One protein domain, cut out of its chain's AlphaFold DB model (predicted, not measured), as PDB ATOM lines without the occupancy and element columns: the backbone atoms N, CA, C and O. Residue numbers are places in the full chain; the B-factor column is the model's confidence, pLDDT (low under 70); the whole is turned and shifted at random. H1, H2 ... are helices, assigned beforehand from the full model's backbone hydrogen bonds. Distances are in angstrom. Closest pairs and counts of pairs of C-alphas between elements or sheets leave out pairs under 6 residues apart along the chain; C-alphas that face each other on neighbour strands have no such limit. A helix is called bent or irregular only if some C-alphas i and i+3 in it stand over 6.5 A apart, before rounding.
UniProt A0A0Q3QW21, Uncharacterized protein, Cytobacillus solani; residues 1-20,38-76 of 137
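AT A GLANCE: This is residues 1 to 20 and 38 to 76 of the 137 residues of an uncharacterized protein of Cytobacillus solani (UniProt A0A0Q3QW21). One long, nearly straight helix, H3, makes the length of this domain, and a helix about half as long, H1, packs slantwise across one side of it, running the opposite way. The short helix H2 sits at the end of H3 where that helix begins, and residues 15 to 20, after H1, fold back along H1. The printed part has 59 residues, with three named helices in the order H1, H2, H3 and no named strand; 44 residues are in the named helices, and the class is all helix. The whole is only just loose, close to compact, with a radius of gyration of the C-alphas of 12.7 A, and its outline is elongated, with spans of 40 by 21 by 18 A.

HOW THE PARTS SIT: Begin with the longest helix, H3, residues 51 to 76, and look from it to H1, residues 2 to 14. The two touch, with 13 pairs of C-alphas within 8 A. Look for their closest C-alphas at Ile 6 and Leu 60, which are 5.9 A apart. Their centres are 10.8 A apart. Their lines stand at a steep tilt of 44 degrees, and they run opposite ways. Now go to H2, residues 43 to 47, which is close to H3 but not clearly touching it: 1 pair of C-alphas lies within 8 A, that of Leu 46 and Gln 54 at 7.8 A, while the centres are 20.5 A apart. H1 and H2 are apart, with no C-alpha of the one within 8 A of the other. In the backbone, every O i to N i+4 pair of H1 is within hydrogen-bond range, against 19 of 22 in H3 and 0 of 1 in H2, where 1 of 2 O i to N i+3 pairs is within range.

IN THESE COORDINATES: Find C-alpha 51 at (-12.787, -18.916, -7.621); from there H3 runs through 26 residues, Ile 51 to Tyr 76, almost along the y axis, with an N-to-C direction of (0.07, 1.00, 0.04). It ends at C-alpha 76, at (-8.784, 18.995, -7.167), and measures 38.1 A from first to last C-alpha. H3 is neither bent nor irregular, but only just: C-alphas 71 and 74 are 6.4 A apart. Next find C-alpha 2 at (-18.338, 0.625, 0.550), where H1 begins; its 13 residues, Met 2 to Tyr 14, run 17.4 A from first to last C-alpha, and on that way x rises while y falls. H2 is the five residues from Gln 43 to Arg 47, 6.5 A from first to last C-alpha.

THE WHOLE: The two C-alphas farthest apart in the domain are those of Asp 48 and Tyr 76, at 40.7 A, while the first and last printed C-alphas, of Met 1 and Tyr 76, are 23.7 A apart. Met 1 is the first residue of the chain of 137 residues, and the printed part ends at residue 76. When you reach Met 20 there is a cut: residues 21 to 37 are not printed, and C-alphas 20 and 38 are 18.4 A apart across it. The link from H1 to H2 runs across this cut, with 28 residues between them in the chain, while the link from H2 to H3, three residues, is tight. Read the B-factor column for the model's confidence: the mean pLDDT of the printed part is 75.7, and 14 residues are under 70, namely residue 1, residue 15 and residues 38 to 49. H2 has a mean pLDDT of 56, against 81 for H1 and 84 for H3.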
ATOM      1  N   MET A   1     -21.175   2.833   3.100       61.28
ATOM      2  CA  MET A   1     -21.595   1.557   2.474       61.28
ATOM      3  C   MET A   1     -20.402   0.763   1.928       61.28
ATOM      4  O   MET A   1     -20.230  -0.358   2.369       61.28
ATOM      5  N   MET A   2     -19.528   1.335   1.081       81.06
ATOM      6  CA  MET A   2     -18.338   0.625   0.550       81.06
ATOM      7  C   MET A   2     -17.174   0.488   1.547       81.06
ATOM      8  O   MET A   2     -16.582  -0.578   1.626       81.06
ATOM      9  N   LYS A   3     -16.887   1.504   2.376       82.94
ATOM     10  CA  LYS A   3     -15.805   1.442   3.388       82.94
ATOM     11  C   LYS A   3     -15.945   0.266   4.367       82.94
ATOM     12  O   LYS A   3     -15.003  -0.485   4.561       82.94
ATOM     13  N   ARG A   4     -17.152   0.049   4.903       85.75
ATOM     14  CA  ARG A   4     -17.452  -1.093   5.791       85.75
ATOM     15  C   ARG A   4     -17.266  -2.445   5.095       85.75
ATOM     16  O   ARG A   4     -16.860  -3.414   5.723       85.75
ATOM     17  N   GLU A   5     -17.575  -2.514   3.801       85.69
ATOM     18  CA  GLU A   5     -17.385  -3.731   3.011       85.69
ATOM     19  C   GLU A   5     -15.906  -3.972   2.689       85.69
ATOM     20  O   GLU A   5     -15.459  -5.113   2.745       85.69
ATOM     21  N   ILE A   6     -15.128  -2.911   2.447       84.25
ATOM     22  CA  ILE A   6     -13.666  -2.996   2.350       84.25
ATOM     23  C   ILE A   6     -13.085  -3.538   3.656       84.25
ATOM     24  O   ILE A   6     -12.337  -4.504   3.610       84.25
ATOM     25  N   GLU A   7     -13.482  -3.001   4.811       84.69
ATOM     26  CA  GLU A   7     -13.028  -3.501   6.117       84.69
ATOM     27  C   GLU A   7     -13.385  -4.981   6.322       84.69
ATOM     28  O   GLU A   7     -12.564  -5.765   6.804       84.69
ATOM     29  N   ARG A   8     -14.600  -5.393   5.932       87.00
ATOM     30  CA  ARG A   8     -15.030  -6.796   6.007       87.00
ATOM     31  C   ARG A   8     -14.174  -7.692   5.110       87.00
ATOM     32  O   ARG A   8     -13.729  -8.742   5.564       87.00
ATOM     33  N   LEU A   9     -13.942  -7.293   3.859       82.31
ATOM     34  CA  LEU A   9     -13.133  -8.048   2.899       82.31
ATOM     35  C   LEU A   9     -11.655  -8.091   3.310       82.31
ATOM     36  O   LEU A   9     -11.056  -9.158   3.254       82.31
ATOM     37  N   GLN A  10     -11.091  -6.986   3.801       79.44
ATOM     38  CA  GLN A  10      -9.730  -6.935   4.345       79.44
ATOM     39  C   GLN A  10      -9.567  -7.883   5.536       79.44
ATOM     40  O   GLN A  10      -8.603  -8.638   5.579       79.44
ATOM     41  N   ARG A  11     -10.537  -7.936   6.459       79.06
ATOM     42  CA  ARG A  11     -10.509  -8.911   7.563       79.06
ATOM     43  C   ARG A  11     -10.592 -10.358   7.084       79.06
ATOM     44  O   ARG A  11      -9.929 -11.208   7.659       79.06
ATOM     45  N   ILE A  12     -11.391 -10.643   6.056       77.38
ATOM     46  CA  ILE A  12     -11.523 -12.001   5.502       77.38
ATOM     47  C   ILE A  12     -10.238 -12.440   4.795       77.38
ATOM     48  O   ILE A  12      -9.828 -13.584   4.946       77.38
ATOM     49  N   ILE A  13      -9.616 -11.545   4.023       72.44
ATOM     50  CA  ILE A  13      -8.488 -11.880   3.145       72.44
ATOM     51  C   ILE A  13      -7.145 -11.763   3.881       72.44
ATOM     52  O   ILE A  13      -6.278 -12.612   3.703       72.44
ATOM     53  N   TYR A  14      -6.971 -10.723   4.702       71.94
ATOM     54  CA  TYR A  14      -5.702 -10.380   5.357       71.94
ATOM     55  C   TYR A  14      -5.723 -10.563   6.879       71.94
ATOM     56  O   TYR A  14      -4.711 -10.336   7.534       71.94
ATOM     57  N   GLY A  15      -6.872 -10.892   7.479       69.69
ATOM     58  CA  GLY A  15      -7.022 -10.999   8.937       69.69
ATOM     59  C   GLY A  15      -7.025  -9.657   9.685       69.69
ATOM     60  O   GLY A  15      -7.357  -9.616  10.868       69.69
ATOM     61  N   GLN A  16      -6.715  -8.546   9.010       72.31
ATOM     62  CA  GLN A  16      -6.632  -7.203   9.588       72.31
ATOM     63  C   GLN A  16      -7.224  -6.141   8.655       72.31
ATOM     64  O   GLN A  16      -7.327  -6.344   7.449       72.31
ATOM     65  N   SER A  17      -7.633  -5.004   9.224       72.25
ATOM     66  CA  SER A  17      -8.127  -3.849   8.465       72.25
ATOM     67  C   SER A  17      -6.996  -2.846   8.264       72.25
ATOM     68  O   SER A  17      -6.350  -2.458   9.238       72.25
ATOM     69  N   VAL A  18      -6.766  -2.423   7.021       74.00
ATOM     70  CA  VAL A  18      -5.736  -1.432   6.679       74.00
ATOM     71  C   VAL A  18      -6.437  -0.118   6.340       74.00
ATOM     72  O   VAL A  18      -7.299  -0.114   5.454       74.00
ATOM     73  N   PRO A  19      -6.089   1.000   7.006       74.44
ATOM     74  CA  PRO A  19      -6.718   2.286   6.736       74.44
ATOM     75  C   PRO A  19      -6.457   2.729   5.292       74.44
ATOM     76  O   PRO A  19      -5.348   2.581   4.781       74.44
ATOM     77  N   MET A  20      -7.462   3.335   4.650       73.31
ATOM     78  CA  MET A  20      -7.388   3.724   3.231       73.31
ATOM     79  C   MET A  20      -6.244   4.700   2.930       73.31
ATOM     80  O   MET A  20      -5.670   4.661   1.851       73.31
ATOM     81  N   SER A  38       4.495 -11.838   4.468       49.03
ATOM     82  CA  SER A  38       3.879 -10.783   3.667       49.03
ATOM     83  C   SER A  38       2.408 -10.643   4.045       49.03
ATOM     84  O   SER A  38       1.652 -11.607   4.000       49.03
ATOM     85  N   SER A  39       1.985  -9.437   4.432       49.50
ATOM     86  CA  SER A  39       0.583  -9.220   4.806       49.50
ATOM     87  C   SER A  39      -0.378  -9.393   3.617       49.50
ATOM     88  O   SER A  39      -1.591  -9.399   3.814       49.50
ATOM     89  N   GLY A  40       0.159  -9.515   2.398       51.97
ATOM     90  CA  GLY A  40      -0.550  -9.956   1.203       51.97
ATOM     91  C   GLY A  40      -0.176 -11.392   0.835       51.97
ATOM     92  O   GLY A  40       0.970 -11.805   1.026       51.97
ATOM     93  N   LYS A  41      -1.147 -12.123   0.274       54.91
ATOM     94  CA  LYS A  41      -0.928 -13.446  -0.322       54.91
ATOM     95  C   LYS A  41       0.210 -13.359  -1.349       54.91
ATOM     96  O   LYS A  41       0.243 -12.449  -2.179       54.91
ATOM     97  N   SER A  42       1.151 -14.288  -1.276       54.69
ATOM     98  CA  SER A  42       2.237 -14.438  -2.242       54.69
ATOM     99  C   SER A  42       1.694 -14.705  -3.652       54.69
ATOM    100  O   SER A  42       0.571 -15.173  -3.834       54.69
ATOM    101  N   GLN A  43       2.508 -14.464  -4.683       51.97
ATOM    102  CA  GLN A  43       2.131 -14.752  -6.078       51.97
ATOM    103  C   GLN A  43       1.767 -16.229  -6.318       51.97
ATOM    104  O   GLN A  43       1.087 -16.539  -7.293       51.97
ATOM    105  N   VAL A  44       2.228 -17.132  -5.447       53.34
ATOM    106  CA  VAL A  44       1.879 -18.557  -5.467       53.34
ATOM    107  C   VAL A  44       0.507 -18.769  -4.825       53.34
ATOM    108  O   VAL A  44      -0.375 -19.335  -5.457       53.34
ATOM    109  N   GLU A  45       0.268 -18.197  -3.643       55.78
ATOM    110  CA  GLU A  45      -1.042 -18.250  -2.976       55.78
ATOM    111  C   GLU A  45      -2.156 -17.579  -3.788       55.78
ATOM    112  O   GLU A  45      -3.301 -18.006  -3.704       55.78
ATOM    113  N   LEU A  46      -1.842 -16.555  -4.594       59.19
ATOM    114  CA  LEU A  46      -2.791 -15.926  -5.520       59.19
ATOM    115  C   LEU A  46      -3.203 -16.860  -6.671       59.19
ATOM    116  O   LEU A  46      -4.340 -16.780  -7.137       59.19
ATOM    117  N   ARG A  47      -2.293 -17.726  -7.133       57.31
ATOM    118  CA  ARG A  47      -2.548 -18.698  -8.212       57.31
ATOM    119  C   ARG A  47      -3.356 -19.898  -7.731       57.31
ATOM    120  O   ARG A  47      -4.164 -20.407  -8.500       57.31
ATOM    121  N   ASP A  48      -3.188 -20.266  -6.465       63.81
ATOM    122  CA  ASP A  48      -3.914 -21.364  -5.819       63.81
ATOM    123  C   ASP A  48      -5.237 -20.912  -5.167       63.81
ATOM    124  O   ASP A  48      -5.898 -21.698  -4.490       63.81
ATOM    125  N   MET A  49      -5.656 -19.653  -5.361       66.75
ATOM    126  CA  MET A  49      -6.926 -19.161  -4.824       66.75
ATOM    127  C   MET A  49      -8.124 -19.819  -5.501       66.75
ATOM    128  O   MET A  49      -8.263 -19.792  -6.728       66.75
ATOM    129  N   ASP A  50      -9.076 -20.249  -4.679       73.44
ATOM    130  CA  ASP A  50     -10.394 -20.659  -5.143       73.44
ATOM    131  C   ASP A  50     -11.109 -19.513  -5.877       73.44
ATOM    132  O   ASP A  50     -10.973 -18.329  -5.549       73.44
ATOM    133  N   ILE A  51     -11.984 -19.868  -6.824       75.88
ATOM    134  CA  ILE A  51     -12.787 -18.916  -7.621       75.88
ATOM    135  C   ILE A  51     -13.520 -17.895  -6.727       75.88
ATOM    136  O   ILE A  51     -13.722 -16.738  -7.107       75.88
ATOM    137  N   ARG A  52     -13.943 -18.309  -5.526       75.19
ATOM    138  CA  ARG A  52     -14.615 -17.435  -4.555       75.19
ATOM    139  C   ARG A  52     -13.675 -16.376  -3.979       75.19
ATOM    140  O   ARG A  52     -14.092 -15.224  -3.858       75.19
ATOM    141  N   GLU A  53     -12.449 -16.751  -3.634       73.94
ATOM    142  CA  GLU A  53     -11.449 -15.837  -3.083       73.94
ATOM    143  C   GLU A  53     -10.991 -14.832  -4.142       73.94
ATOM    144  O   GLU A  53     -10.978 -13.631  -3.876       73.94
ATOM    145  N   GLN A  54     -10.754 -15.286  -5.379       75.56
ATOM    146  CA  GLN A  54     -10.420 -14.405  -6.507       75.56
ATOM    147  C   GLN A  54     -11.481 -13.311  -6.712       75.56
ATOM    148  O   GLN A  54     -11.160 -12.129  -6.847       75.56
ATOM    149  N   LYS A  55     -12.770 -13.678  -6.662       81.88
ATOM    150  CA  LYS A  55     -13.882 -12.716  -6.765       81.88
ATOM    151  C   LYS A  55     -13.922 -11.721  -5.604       81.88
ATOM    152  O   LYS A  55     -14.332 -10.576  -5.800       81.88
ATOM    153  N   GLN A  56     -13.551 -12.143  -4.397       79.75
ATOM    154  CA  GLN A  56     -13.512 -11.270  -3.221       79.75
ATOM    155  C   GLN A  56     -12.355 -10.273  -3.297       79.75
ATOM    156  O   GLN A  56     -12.566  -9.099  -3.001       79.75
ATOM    157  N   VAL A  57     -11.181 -10.719  -3.748       80.25
ATOM    158  CA  VAL A  57     -10.014  -9.857  -3.979       80.25
ATOM    159  C   VAL A  57     -10.313  -8.829  -5.068       80.25
ATOM    160  O   VAL A  57     -10.179  -7.635  -4.821       80.25
ATOM    161  N   ALA A  58     -10.834  -9.255  -6.222       82.31
ATOM    162  CA  ALA A  58     -11.180  -8.337  -7.311       82.31
ATOM    163  C   ALA A  58     -12.195  -7.265  -6.870       82.31
ATOM    164  O   ALA A  58     -12.050  -6.082  -7.181       82.31
ATOM    165  N   ARG A  59     -13.205  -7.661  -6.082       84.75
ATOM    166  CA  ARG A  59     -14.180  -6.728  -5.503       84.75
ATOM    167  C   ARG A  59     -13.533  -5.762  -4.510       84.75
ATOM    168  O   ARG A  59     -13.879  -4.582  -4.499       84.75
ATOM    169  N   LEU A  60     -12.631  -6.259  -3.663       83.25
ATOM    170  CA  LEU A  60     -11.905  -5.435  -2.702       83.25
ATOM    171  C   LEU A  60     -11.088  -4.358  -3.426       83.25
ATOM    172  O   LEU A  60     -11.215  -3.183  -3.086       83.25
ATOM    173  N   GLU A  61     -10.316  -4.739  -4.443       83.69
ATOM    174  CA  GLU A  61      -9.508  -3.811  -5.240       83.69
ATOM    175  C   GLU A  61     -10.365  -2.750  -5.935       83.69
ATOM    176  O   GLU A  61     -10.031  -1.564  -5.931       83.69
ATOM    177  N   GLU A  62     -11.498  -3.158  -6.508       85.81
ATOM    178  CA  GLU A  62     -12.436  -2.237  -7.141       85.81
ATOM    179  C   GLU A  62     -13.002  -1.224  -6.139       85.81
ATOM    180  O   GLU A  62     -13.047  -0.024  -6.421       85.81
ATOM    181  N   TYR A  63     -13.418  -1.678  -4.955       87.25
ATOM    182  CA  TYR A  63     -13.954  -0.786  -3.931       87.25
ATOM    183  C   TYR A  63     -12.894   0.147  -3.363       87.25
ATOM    184  O   TYR A  63     -13.181   1.332  -3.199       87.25
ATOM    185  N   GLN A  64     -11.684  -0.346  -3.100       83.94
ATOM    186  CA  GLN A  64     -10.572   0.494  -2.656       83.94
ATOM    187  C   GLN A  64     -10.276   1.592  -3.677       83.94
ATOM    188  O   GLN A  64     -10.225   2.764  -3.309       83.94
ATOM    189  N   ARG A  65     -10.214   1.242  -4.968       84.56
ATOM    190  CA  ARG A  65     -10.008   2.208  -6.052       84.56
ATOM    191  C   ARG A  65     -11.090   3.272  -6.108       84.56
ATOM    192  O   ARG A  65     -10.776   4.456  -6.153       84.56
ATOM    193  N   ARG A  66     -12.361   2.868  -6.074       86.19
ATOM    194  CA  ARG A  66     -13.487   3.812  -6.100       86.19
ATOM    195  C   ARG A  66     -13.478   4.733  -4.884       86.19
ATOM    196  O   ARG A  66     -13.695   5.928  -5.037       86.19
ATOM    197  N   VAL A  67     -13.234   4.191  -3.688       87.88
ATOM    198  CA  VAL A  67     -13.183   4.991  -2.456       87.88
ATOM    199  C   VAL A  67     -12.033   5.985  -2.516       87.88
ATOM    200  O   VAL A  67     -12.265   7.161  -2.273       87.88
ATOM    201  N   TYR A  68     -10.841   5.549  -2.914       85.88
ATOM    202  CA  TYR A  68      -9.693   6.436  -3.055       85.88
ATOM    203  C   TYR A  68      -9.920   7.527  -4.102       85.88
ATOM    204  O   TYR A  68      -9.638   8.692  -3.839       85.88
ATOM    205  N   ALA A  69     -10.459   7.179  -5.274       85.50
ATOM    206  CA  ALA A  69     -10.766   8.156  -6.316       85.50
ATOM    207  C   ALA A  69     -11.736   9.227  -5.801       85.50
ATOM    208  O   ALA A  69     -11.519  10.408  -6.037       85.50
ATOM    209  N   ILE A  70     -12.774   8.826  -5.058       88.12
ATOM    210  CA  ILE A  70     -13.733   9.753  -4.447       88.12
ATOM    211  C   ILE A  70     -13.050  10.610  -3.375       88.12
ATOM    212  O   ILE A  70     -13.130  11.826  -3.441       88.12
ATOM    213  N   GLU A  71     -12.341  10.023  -2.413       87.69
ATOM    214  CA  GLU A  71     -11.715  10.799  -1.332       87.69
ATOM    215  C   GLU A  71     -10.659  11.785  -1.844       87.69
ATOM    216  O   GLU A  71     -10.617  12.921  -1.385       87.69
ATOM    217  N   SER A  72      -9.870  11.392  -2.846       86.00
ATOM    218  CA  SER A  72      -8.886  12.275  -3.489       86.00
ATOM    219  C   SER A  72      -9.505  13.311  -4.431       86.00
ATOM    220  O   SER A  72      -8.831  14.259  -4.822       86.00
ATOM    221  N   ALA A  73     -10.786  13.189  -4.801       87.19
ATOM    222  CA  ALA A  73     -11.427  14.148  -5.702       87.19
ATOM    223  C   ALA A  73     -11.497  15.562  -5.098       87.19
ATOM    224  O   ALA A  73     -11.462  16.547  -5.837       87.19
ATOM    225  N   GLY A  74     -11.576  15.656  -3.765       86.56
ATOM    226  CA  GLY A  74     -11.600  16.925  -3.038       86.56
ATOM    227  C   GLY A  74     -10.322  17.750  -3.210       86.56
ATOM    228  O   GLY A  74     -10.386  18.980  -3.222       86.56
ATOM    229  N   ASP A  75      -9.178  17.095  -3.438       86.94
ATOM    230  CA  ASP A  75      -7.885  17.765  -3.628       86.94
ATOM    231  C   ASP A  75      -7.843  18.608  -4.911       86.94
ATOM    232  O   ASP A  75      -7.076  19.566  -5.001       86.94
ATOM    233  N   TYR A  76      -8.696  18.288  -5.888       86.88
ATOM    234  CA  TYR A  76      -8.784  18.995  -7.167       86.88
ATOM    235  C   TYR A  76      -9.782  20.159  -7.167       86.88
ATOM    236  O   TYR A  76      -9.996  20.767  -8.213       86.88
TER     237      TYR A  76